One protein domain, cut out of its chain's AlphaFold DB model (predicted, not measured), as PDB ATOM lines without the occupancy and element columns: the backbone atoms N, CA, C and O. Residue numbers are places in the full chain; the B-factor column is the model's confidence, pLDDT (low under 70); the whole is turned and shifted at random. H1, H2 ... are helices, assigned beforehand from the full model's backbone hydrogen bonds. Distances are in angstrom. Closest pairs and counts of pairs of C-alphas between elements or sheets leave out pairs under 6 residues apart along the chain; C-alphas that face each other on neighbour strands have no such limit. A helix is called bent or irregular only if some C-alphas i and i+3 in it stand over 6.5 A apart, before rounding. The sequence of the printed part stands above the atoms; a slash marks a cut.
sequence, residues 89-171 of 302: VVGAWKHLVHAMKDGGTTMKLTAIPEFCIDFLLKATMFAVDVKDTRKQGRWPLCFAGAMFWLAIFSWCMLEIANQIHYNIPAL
ATOM      1  N   VAL A  89     250.892 256.642 368.665       83.06
ATOM      2  CA  VAL A  89     252.093 256.034 368.085       83.06
ATOM      3  C   VAL A  89     252.405 256.595 366.687       83.06
ATOM      4  O   VAL A  89     253.569 256.747 366.315       83.06
ATOM      5  N   VAL A  90     251.374 256.980 365.926       82.44
ATOM      6  CA  VAL A  90     251.531 257.624 364.615       82.44
ATOM      7  C   VAL A  90     252.193 258.998 364.760       82.44
ATOM      8  O   VAL A  90     253.029 259.366 363.935       82.44
ATOM      9  N   GLY A  91     251.881 259.727 365.833       79.56
ATOM     10  CA  GLY A  91     252.559 260.969 366.199       79.56
ATOM     11  C   GLY A  91     254.054 260.770 366.461       79.56
ATOM     12  O   GLY A  91     254.867 261.521 365.928       79.56
ATOM     13  N   ALA A  92     254.436 259.730 367.215       80.31
ATOM     14  CA  ALA A  92     255.853 259.386 367.423       80.31
ATOM     15  C   ALA A  92     256.571 259.058 366.103       80.31
ATOM     16  O   ALA A  92     257.686 259.520 365.867       80.31
ATOM     17  N   TRP A  93     255.919 258.316 365.202       84.44
ATOM     18  CA  TRP A  93     256.490 258.004 363.890       84.44
ATOM     19  C   TRP A  93     256.718 259.257 363.038       84.44
ATOM     20  O   TRP A  93     257.772 259.409 362.422       84.44
ATOM     21  N   LYS A  94     255.755 260.187 363.022       84.31
ATOM     22  CA  LYS A  94     255.901 261.467 362.312       84.31
ATOM     23  C   LYS A  94     257.073 262.284 362.855       84.31
ATOM     24  O   LYS A  94     257.827 262.830 362.050       84.31
ATOM     25  N   HIS A  95     257.247 262.324 364.178       80.94
ATOM     26  CA  HIS A  95     258.377 263.006 364.808       80.94
ATOM     27  C   HIS A  95     259.717 262.402 364.360       80.94
ATOM     28  O   HIS A  95     260.592 263.132 363.899       80.94
ATOM     29  N   LEU A  96     259.840 261.066 364.352       83.56
ATOM     30  CA  LEU A  96     261.033 260.375 363.845       83.56
ATOM     31  C   LEU A  96     261.320 260.716 362.375       83.56
ATOM     32  O   LEU A  96     262.456 261.030 362.019       83.56
ATOM     33  N   VAL A  97     260.302 260.658 361.510       84.88
ATOM     34  CA  VAL A  97     260.459 260.958 360.078       84.88
ATOM     35  C   VAL A  97     260.929 262.399 359.871       84.88
ATOM     36  O   VAL A  97     261.824 262.633 359.059       84.88
ATOM     37  N   HIS A  98     260.374 263.355 360.619       81.56
ATOM     38  CA  HIS A  98     260.800 264.750 360.553       81.56
ATOM     39  C   HIS A  98     262.237 264.932 361.060       81.56
ATOM     40  O   HIS A  98     263.070 265.496 360.348       81.56
ATOM     41  N   ALA A  99     262.570 264.361 362.222       79.38
ATOM     42  CA  ALA A  99     263.917 264.411 362.785       79.38
ATOM     43  C   ALA A  99     264.972 263.804 361.840       79.38
ATOM     44  O   ALA A  99     266.078 264.330 361.709       79.38
ATOM     45  N   MET A 100     264.626 262.737 361.114       81.12
ATOM     46  CA  MET A 100     265.515 262.101 360.135       81.12
ATOM     47  C   MET A 100     265.662 262.900 358.834       81.12
ATOM     48  O   MET A 100     266.739 262.881 358.221       81.12
ATOM     49  N   LYS A 101     264.606 263.600 358.402       81.50
ATOM     50  CA  LYS A 101     264.579 264.361 357.147       81.50
ATOM     51  C   LYS A 101     265.228 265.738 357.287       81.50
ATOM     52  O   LYS A 101     266.132 266.052 356.516       81.50
ATOM     53  N   ASP A 102     264.820 266.497 358.300       72.00
ATOM     54  CA  ASP A 102     265.140 267.923 358.451       72.00
ATOM     55  C   ASP A 102     266.092 268.204 359.635       72.00
ATOM     56  O   ASP A 102     266.626 269.307 359.762       72.00
ATOM     57  N   GLY A 103     266.361 267.204 360.484       69.12
ATOM     58  CA  GLY A 103     267.238 267.344 361.647       69.12
ATOM     59  C   GLY A 103     268.733 267.396 361.308       69.12
ATOM     60  O   GLY A 103     269.220 266.754 360.375       69.12
ATOM     61  N   GLY A 104     269.501 268.141 362.108       76.38
ATOM     62  CA  GLY A 104     270.969 268.129 362.055       76.38
ATOM     63  C   GLY A 104     271.572 266.798 362.531       76.38
ATOM     64  O   GLY A 104     270.883 265.966 363.116       76.38
ATOM     65  N   THR A 105     272.879 266.595 362.337       72.44
ATOM     66  CA  THR A 105     273.582 265.333 362.667       72.44
ATOM     67  C   THR A 105     273.355 264.853 364.105       72.44
ATOM     68  O   THR A 105     273.198 263.660 364.342       72.44
ATOM     69  N   THR A 106     273.291 265.776 365.066       70.06
ATOM     70  CA  THR A 106     273.020 265.461 366.476       70.06
ATOM     71  C   THR A 106     271.580 265.018 366.712       70.06
ATOM     72  O   THR A 106     271.364 264.044 367.419       70.06
ATOM     73  N   MET A 107     270.611 265.680 366.077       69.69
ATOM     74  CA  MET A 107     269.188 265.344 366.177       69.69
ATOM     75  C   MET A 107     268.899 263.970 365.568       69.69
ATOM     76  O   MET A 107     268.148 263.193 366.140       69.69
ATOM     77  N   LYS A 108     269.559 263.615 364.456       79.31
ATOM     78  CA  LYS A 108     269.431 262.275 363.856       79.31
ATOM     79  C   LYS A 108     269.966 261.172 364.768       79.31
ATOM     80  O   LYS A 108     269.380 260.096 364.830       79.31
ATOM     81  N   LEU A 109     271.064 261.441 365.479       80.81
ATOM     82  CA  LEU A 109     271.655 260.482 366.412       80.81
ATOM     83  C   LEU A 109     270.746 260.234 367.626       80.81
ATOM     84  O   LEU A 109     270.638 259.099 368.084       80.81
ATOM     85  N   THR A 110     270.084 261.277 368.135       80.31
ATOM     86  CA  THR A 110     269.181 261.169 369.292       80.31
ATOM     87  C   THR A 110     267.773 260.706 368.922       80.31
ATOM     88  O   THR A 110     267.107 260.108 369.760       80.31
ATOM     89  N   ALA A 111     267.338 260.893 367.673       81.69
ATOM     90  CA  ALA A 111     265.974 260.591 367.241       81.69
ATOM     91  C   ALA A 111     265.590 259.110 367.360       81.69
ATOM     92  O   ALA A 111     264.443 258.800 367.665       81.69
ATOM     93  N   ILE A 112     266.524 258.182 367.124       82.88
ATOM     94  CA  ILE A 112     266.244 256.739 367.222       82.88
ATOM     95  C   ILE A 112     265.953 256.316 368.674       82.88
ATOM     96  O   ILE A 112     264.886 255.747 368.909       82.88
ATOM     97  N   PRO A 113     266.842 256.569 369.660       84.19
ATOM     98  CA  PRO A 113     266.547 256.217 371.049       84.19
ATOM     99  C   PRO A 113     265.341 256.990 371.601       84.19
ATOM    100  O   PRO A 113     264.544 256.412 372.338       84.19
ATOM    101  N   GLU A 114     265.170 258.251 371.204       82.19
ATOM    102  CA  GLU A 114     264.001 259.058 371.559       82.19
ATOM    103  C   GLU A 114     262.705 258.441 371.027       82.19
ATOM    104  O   GLU A 114     261.776 258.233 371.801       82.19
ATOM    105  N   PHE A 115     262.668 258.029 369.756       86.12
ATOM    106  CA  PHE A 115     261.513 257.352 369.170       86.12
ATOM    107  C   PHE A 115     261.147 256.065 369.910       86.12
ATOM    108  O   PHE A 115     259.967 255.823 370.137       86.12
ATOM    109  N   CYS A 116     262.123 255.244 370.306       84.88
ATOM    110  CA  CYS A 116     261.841 254.021 371.060       84.88
ATOM    111  C   CYS A 116     261.130 254.324 372.388       84.88
ATOM    112  O   CYS A 116     260.155 253.655 372.736       84.88
ATOM    113  N   ILE A 117     261.600 255.344 373.111       83.81
ATOM    114  CA  ILE A 117     261.000 255.783 374.377       83.81
ATOM    115  C   ILE A 117     259.609 256.376 374.130       83.81
ATOM    116  O   ILE A 117     258.645 255.970 374.779       83.81
ATOM    117  N   ASP A 118     259.481 257.277 373.157       81.88
ATOM    118  CA  ASP A 118     258.222 257.936 372.804       81.88
ATOM    119  C   ASP A 118     257.162 256.949 372.321       81.88
ATOM    120  O   ASP A 118     255.989 257.067 372.670       81.88
ATOM    121  N   PHE A 119     257.567 255.954 371.536       86.81
ATOM    122  CA  PHE A 119     256.695 254.889 371.065       86.81
ATOM    123  C   PHE A 119     256.125 254.098 372.243       86.81
ATOM    124  O   PHE A 119     254.910 253.919 372.326       86.81
ATOM    125  N   LEU A 120     256.981 253.666 373.176       84.50
ATOM    126  CA  LEU A 120     256.570 252.939 374.380       84.50
ATOM    127  C   LEU A 120     255.654 253.790 375.270       84.50
ATOM    128  O   LEU A 120     254.602 253.319 375.708       84.50
ATOM    129  N   LEU A 121     256.007 255.056 375.501       83.06
ATOM    130  CA  LEU A 121     255.199 255.980 376.298       83.06
ATOM    131  C   LEU A 121     253.833 256.226 375.654       83.06
ATOM    132  O   LEU A 121     252.810 256.030 376.301       83.06
ATOM    133  N   LYS A 122     253.774 256.578 374.368       84.19
ATOM    134  CA  LYS A 122     252.499 256.835 373.677       84.19
ATOM    135  C   LYS A 122     251.648 255.572 373.529       84.19
ATOM    136  O   LYS A 122     250.426 255.655 373.630       84.19
ATOM    137  N   ALA A 123     252.262 254.397 373.367       84.19
ATOM    138  CA  ALA A 123     251.542 253.122 373.360       84.19
ATOM    139  C   ALA A 123     250.888 252.812 374.717       84.19
ATOM    140  O   ALA A 123     249.786 252.267 374.762       84.19
ATOM    141  N   THR A 124     251.535 253.185 375.825       83.81
ATOM    142  CA  THR A 124     251.049 252.909 377.186       83.81
ATOM    143  C   THR A 124     250.140 254.009 377.742       83.81
ATOM    144  O   THR A 124     249.229 253.720 378.516       83.81
ATOM    145  N   MET A 125     250.328 255.261 377.320       80.88
ATOM    146  CA  MET A 125     249.612 256.435 377.832       80.88
ATOM    147  C   MET A 125     248.430 256.880 376.958       80.88
ATOM    148  O   MET A 125     247.739 257.827 377.331       80.88
ATOM    149  N   PHE A 126     248.125 256.206 375.840       74.38
ATOM    150  CA  PHE A 126     247.138 256.678 374.848       74.38
ATOM    151  C   PHE A 126     245.786 257.127 375.454       74.38
ATOM    152  O   PHE A 126     245.199 258.136 375.041       74.38
ATOM    153  N   ALA A 127     245.282 256.404 376.461       74.25
ATOM    154  CA  ALA A 127     243.997 256.681 377.107       74.25
ATOM    155  C   ALA A 127     244.087 257.647 378.303       74.25
ATOM    156  O   ALA A 127     243.057 258.182 378.734       74.25
ATOM    157  N   VAL A 128     245.292 257.857 378.836       82.19
ATOM    158  CA  VAL A 128     245.524 258.428 380.171       82.19
ATOM    159  C   VAL A 128     246.522 259.587 380.176       82.19
ATOM    160  O   VAL A 128     246.867 260.096 381.237       82.19
ATOM    161  N   ASP A 129     246.973 260.024 379.001       83.12
ATOM    162  CA  ASP A 129     247.919 261.125 378.885       83.12
ATOM    163  C   ASP A 129     247.347 262.425 379.470       83.12
ATOM    164  O   ASP A 129     246.387 262.994 378.947       83.12
ATOM    165  N   VAL A 130     247.947 262.878 380.572       81.50
ATOM    166  CA  VAL A 130     247.545 264.075 381.325       81.50
ATOM    167  C   VAL A 130     247.967 265.359 380.600       81.50
ATOM    168  O   VAL A 130     247.441 266.431 380.905       81.50
ATOM    169  N   LYS A 131     248.875 265.273 379.615       75.00
ATOM    170  CA  LYS A 131     249.242 266.421 378.776       75.00
ATOM    171  C   LYS A 131     248.072 266.874 377.898       75.00
ATOM    172  O   LYS A 131     247.936 268.072 377.654       75.00
ATOM    173  N   ASP A 132     247.192 265.957 377.480       76.38
ATOM    174  CA  ASP A 132     245.953 266.318 376.784       76.38
ATOM    175  C   ASP A 132     244.994 267.002 377.770       76.38
ATOM    176  O   ASP A 132     244.510 266.398 378.734       76.38
ATOM    177  N   THR A 133     244.677 268.269 377.504       72.25
ATOM    178  CA  THR A 133     243.802 269.095 378.341       72.25
ATOM    179  C   THR A 133     242.423 268.455 378.559       72.25
ATOM    180  O   THR A 133     241.821 268.635 379.614       72.25
ATOM    181  N   ARG A 134     241.936 267.627 377.622       77.31
ATOM    182  CA  ARG A 134     240.661 266.893 377.756       77.31
ATOM    183  C   ARG A 134     240.728 265.725 378.743       77.31
ATOM    184  O   ARG A 134     239.695 265.263 379.221       77.31
ATOM    185  N   LYS A 135     241.928 265.209 379.022       80.31
ATOM    186  CA  LYS A 135     242.164 264.004 379.833       80.31
ATOM    187  C   LYS A 135     242.777 264.309 381.201       80.31
ATOM    188  O   LYS A 135     243.009 263.377 381.964       80.31
ATOM    189  N   GLN A 136     242.960 265.582 381.562       79.94
ATOM    190  CA  GLN A 136     243.572 265.997 382.834       79.94
ATOM    191  C   GLN A 136     242.921 265.368 384.077       79.94
ATOM    192  O   GLN A 136     243.612 264.992 385.021       79.94
ATOM    193  N   GLY A 137     241.598 265.165 384.059       83.94
ATOM    194  CA  GLY A 137     240.870 264.509 385.154       83.94
ATOM    195  C   GLY A 137     241.222 263.028 385.370       83.94
ATOM    196  O   GLY A 137     240.843 262.453 386.385       83.94
ATOM    197  N   ARG A 138     241.961 262.397 384.447       87.81
ATOM    198  CA  ARG A 138     242.380 260.986 384.515       87.81
ATOM    199  C   ARG A 138     243.755 260.795 385.161       87.81
ATOM    200  O   ARG A 138     244.293 259.691 385.113       87.81
ATOM    201  N   TRP A 139     244.317 261.825 385.797       87.75
ATOM    202  CA  TRP A 139     245.614 261.737 386.475       87.75
ATOM    203  C   TRP A 139     245.753 260.553 387.460       87.75
ATOM    204  O   TRP A 139     246.845 259.980 387.482       87.75
ATOM    205  N   PRO A 140     244.713 260.089 388.202       90.44
ATOM    206  CA  PRO A 140     244.878 258.942 389.099       90.44
ATOM    207  C   PRO A 140     245.155 257.645 388.336       90.44
ATOM    208  O   PRO A 140     245.944 256.817 388.780       90.44
ATOM    209  N   LEU A 141     244.548 257.481 387.155       89.06
ATOM    210  CA  LEU A 141     244.810 256.342 386.277       89.06
ATOM    211  C   LEU A 141     246.222 256.423 385.688       89.06
ATOM    212  O   LEU A 141     246.876 255.396 385.542       89.06
ATOM    213  N   CYS A 142     246.707 257.631 385.374       89.19
ATOM    214  CA  CYS A 142     248.066 257.824 384.861       89.19
ATOM    215  C   CYS A 142     249.080 257.439 385.939       89.19
ATOM    216  O   CYS A 142     250.051 256.740 385.664       89.19
ATOM    217  N   PHE A 143     248.814 257.857 387.177       88.88
ATOM    218  CA  PHE A 143     249.614 257.498 388.337       88.88
ATOM    219  C   PHE A 143     249.601 255.984 388.589       88.88
ATOM    220  O   PHE A 143     250.661 255.379 388.713       88.88
ATOM    221  N   ALA A 144     248.426 255.348 388.586       90.06
ATOM    222  CA  ALA A 144     248.310 253.899 388.751       90.06
ATOM    223  C   ALA A 144     249.036 253.126 387.634       90.06
ATOM    224  O   ALA A 144     249.737 252.156 387.913       90.06
ATOM    225  N   GLY A 145     248.923 253.584 386.384       90.19
ATOM    226  CA  GLY A 145     249.653 253.021 385.249       90.19
ATOM    227  C   GLY A 145     251.168 253.155 385.404       90.19
ATOM    228  O   GLY A 145     251.893 252.186 385.191       90.19
ATOM    229  N   ALA A 146     251.655 254.319 385.842       89.25
ATOM    230  CA  ALA A 146     253.074 254.525 386.128       89.25
ATOM    231  C   ALA A 146     253.571 253.596 387.249       89.25
ATOM    232  O   ALA A 146     254.613 252.965 387.094       89.25
ATOM    233  N   MET A 147     252.805 253.447 388.336       89.50
ATOM    234  CA  MET A 147     253.128 252.521 389.429       89.50
ATOM    235  C   MET A 147     253.166 251.059 388.962       89.50
ATOM    236  O   MET A 147     254.055 250.309 389.361       89.50
ATOM    237  N   PHE A 148     252.237 250.659 388.091       90.75
ATOM    238  CA  PHE A 148     252.205 249.320 387.501       90.75
ATOM    239  C   PHE A 148     253.450 249.035 386.652       90.75
ATOM    240  O   PHE A 148     254.108 248.012 386.844       90.75
ATOM    241  N   TRP A 149     253.826 249.957 385.763       89.19
ATOM    242  CA  TRP A 149     255.040 249.813 384.956       89.19
ATOM    243  C   TRP A 149     256.308 249.835 385.802       89.19
ATOM    244  O   TRP A 149     257.212 249.039 385.559       89.19
ATOM    245  N   LEU A 150     256.362 250.687 386.829       88.19
ATOM    246  CA  LEU A 150     257.476 250.717 387.774       88.19
ATOM    247  C   LEU A 150     257.656 249.354 388.461       88.19
ATOM    248  O   LEU A 150     258.782 248.872 388.569       88.19
ATOM    249  N   ALA A 151     256.559 248.704 388.861       89.50
ATOM    250  CA  ALA A 151     256.591 247.368 389.452       89.50
ATOM    251  C   ALA A 151     257.072 246.298 388.455       89.50
ATOM    252  O   ALA A 151     257.933 245.492 388.805       89.50
ATOM    253  N   ILE A 152     256.580 246.316 387.208       91.44
ATOM    254  CA  ILE A 152     257.031 245.387 386.157       91.44
ATOM    255  C   ILE A 152     258.523 245.556 385.882       91.44
ATOM    256  O   ILE A 152     259.254 244.572 385.875       91.44
ATOM    257  N   PHE A 153     258.996 246.786 385.674       89.81
ATOM    258  CA  PHE A 153     260.408 247.021 385.374       89.81
ATOM    259  C   PHE A 153     261.313 246.689 386.558       89.81
ATOM    260  O   PHE A 153     262.393 246.139 386.352       89.81
ATOM    261  N   SER A 154     260.865 246.952 387.787       89.31
ATOM    262  CA  SER A 154     261.582 246.534 388.991       89.31
ATOM    263  C   SER A 154     261.694 245.009 389.083       89.31
ATOM    264  O   SER A 154     262.784 244.499 389.341       89.31
ATOM    265  N   TRP A 155     260.610 244.280 388.794       91.12
ATOM    266  CA  TRP A 155     260.621 242.819 388.746       91.12
ATOM    267  C   TRP A 155     261.531 242.285 387.630       91.12
ATOM    268  O   TRP A 155     262.389 241.449 387.900       91.12
ATOM    269  N   CYS A 156     261.424 242.817 386.409       92.56
ATOM    270  CA  CYS A 156     262.289 242.442 385.288       92.56
ATOM    271  C   CYS A 156     263.772 242.681 385.603       92.56
ATOM    272  O   CYS A 156     264.605 241.839 385.293       92.56
ATOM    273  N   MET A 157     264.113 243.813 386.226       91.56
ATOM    274  CA  MET A 157     265.488 244.130 386.616       91.56
ATOM    275  C   MET A 157     266.043 243.107 387.616       91.56
ATOM    276  O   MET A 157     267.166 242.637 387.439       91.56
ATOM    277  N   LEU A 158     265.260 242.742 388.638       90.31
ATOM    278  CA  LEU A 158     265.652 241.726 389.620       90.31
ATOM    279  C   LEU A 158     265.801 240.344 388.980       90.31
ATOM    280  O   LEU A 158     266.778 239.649 389.249       90.31
ATOM    281  N   GLU A 159     264.869 239.963 388.108       92.75
ATOM    282  CA  GLU A 159     264.934 238.681 387.411       92.75
ATOM    283  C   GLU A 159     266.167 238.617 386.505       92.75
ATOM    284  O   GLU A 159     266.930 237.661 386.575       92.75
ATOM    285  N   ILE A 160     266.448 239.673 385.736       92.44
ATOM    286  CA  ILE A 160     267.661 239.754 384.913       92.44
ATOM    287  C   ILE A 160     268.921 239.657 385.784       92.44
ATOM    288  O   ILE A 160     269.846 238.935 385.419       92.44
ATOM    289  N   ALA A 161     268.968 240.322 386.943       91.12
ATOM    290  CA  ALA A 161     270.100 240.210 387.862       91.12
ATOM    291  C   ALA A 161     270.293 238.763 388.363       91.12
ATOM    292  O   ALA A 161     271.405 238.238 388.309       91.12
ATOM    293  N   ASN A 162     269.216 238.083 388.761       90.62
ATOM    294  CA  ASN A 162     269.272 236.679 389.178       90.62
ATOM    295  C   ASN A 162     269.726 235.755 388.038       90.62
ATOM    296  O   ASN A 162     270.538 234.856 388.252       90.62
ATOM    297  N   GLN A 163     269.249 235.996 386.816       93.38
ATOM    298  CA  GLN A 163     269.656 235.237 385.634       93.38
ATOM    299  C   GLN A 163     271.137 235.463 385.295       93.38
ATOM    300  O   GLN A 163     271.826 234.523 384.902       93.38
ATOM    301  N   ILE A 164     271.664 236.679 385.476       93.12
ATOM    302  CA  ILE A 164     273.099 236.956 385.305       93.12
ATOM    303  C   ILE A 164     273.918 236.134 386.299       93.12
ATOM    304  O   ILE A 164     274.874 235.482 385.886       93.12
ATOM    305  N   HIS A 165     273.535 236.116 387.576       90.44
ATOM    306  CA  HIS A 165     274.214 235.297 388.581       90.44
ATOM    307  C   HIS A 165     274.133 233.799 388.268       90.44
ATOM    308  O   HIS A 165     275.130 233.090 388.379       90.44
ATOM    309  N   TYR A 166     272.968 233.315 387.830       91.69
ATOM    310  CA  TYR A 166     272.784 231.910 387.469       91.69
ATOM    311  C   TYR A 166     273.702 231.481 386.313       91.69
ATOM    312  O   TYR A 166     274.321 230.419 386.371       91.69
ATOM    313  N   ASN A 167     273.830 232.318 385.278       94.00
ATOM    314  CA  ASN A 167     274.673 232.029 384.114       94.00
ATOM    315  C   ASN A 167     276.163 232.315 384.359       94.00
ATOM    316  O   ASN A 167     277.023 231.695 383.735       94.00
ATOM    317  N   ILE A 168     276.479 233.250 385.257       92.56
ATOM    318  CA  ILE A 168     277.842 233.627 385.632       92.56
ATOM    319  C   ILE A 168     277.952 233.554 387.163       92.56
ATOM    320  O   ILE A 168     277.920 234.589 387.834       92.56
ATOM    321  N   PRO A 169     278.148 232.350 387.738       85.69
ATOM    322  CA  PRO A 169     278.233 232.172 389.191       85.69
ATOM    323  C   PRO A 169     279.382 232.950 389.840       85.69
ATOM    324  O   PRO A 169     279.353 233.227 391.036       85.69
ATOM    325  N   ALA A 170     280.387 233.324 389.041       86.81
ATOM    326  CA  ALA A 170     281.491 234.176 389.463       86.81
ATOM    327  C   ALA A 170     281.050 235.591 389.872       86.81
ATOM    328  O   ALA A 170     281.812 236.255 390.562       86.81
ATOM    329  N   LEU A 171     279.864 236.057 389.454       87.56
ATOM    330  CA  LEU A 171     279.271 237.330 389.867       87.56
ATOM    331  C   LEU A 171     278.270 237.079 391.000       87.56
ATOM    332  O   LEU A 171     277.173 236.590 390.729       87.56
TER     333      LEU A 171
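This is residues 89 to 171 of the 302 residues of the protein "Hypothetical protein" of Strombidinopsis acuminata (UniProt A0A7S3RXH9). A long helix, H3, and a helical hairpin of H1 and H2 make a flat, open corner, with the far end of H2 near H3 beside the kink in H3, and residues 150 to 160 and 162 to 170 sticking out as an arm. The 83 printed residues, with three named helices in the order H1, H2, H3 and no named strand, are all helix in class. The whole is only just loose, close to extended, with a radius of gyration of the C-alphas of 17.7 A and spans of 48 by 40 by 16 A.

H3, residues 133 to 167, is 48.6 A from first to last C-alpha and ends with C-alpha 167 at (274.673, 232.029, 384.114). It has a kink of 62 degrees near residue 140 and is irregular, with C-alphas 137 and 140 lying 7.9 A apart. H2, residues 105 to 125, is 29.7 A long, with a kink of 42 degrees near residue 113; it is only just irregular, with C-alphas 109 and 112 lying 6.6 A apart. H1, residues 89 to 102, is 20.1 A long and begins with C-alpha 89 at (252.093, 256.034, 368.085).

H3 is close to H2 but not clearly touching it; their closest C-alphas, those of Cys 142 and Met 125, are 7.3 A apart. Their lines are about perpendicular, at 74 degrees. H2 and H1 form a hairpin and touch, their closest C-alphas being those of Lys 108 and Met 100, 5.4 A apart. They run opposite ways at a shallow tilt of 5 degrees. H1 and H3 are apart. Every O i to N i+4 pair is within hydrogen-bond range in H1, against 15 of 17 in H2 and 26 of 31 in H3.

The C-alphas of Arg 134 and Ala 170, the two farthest apart, are 53.6 A from each other. The printed part has no cut; the link from H1 to H2 is tight and that from H2 to H3 is short. The mean pLDDT of the printed part is 84.3, and residues 103 and 107 are under 70.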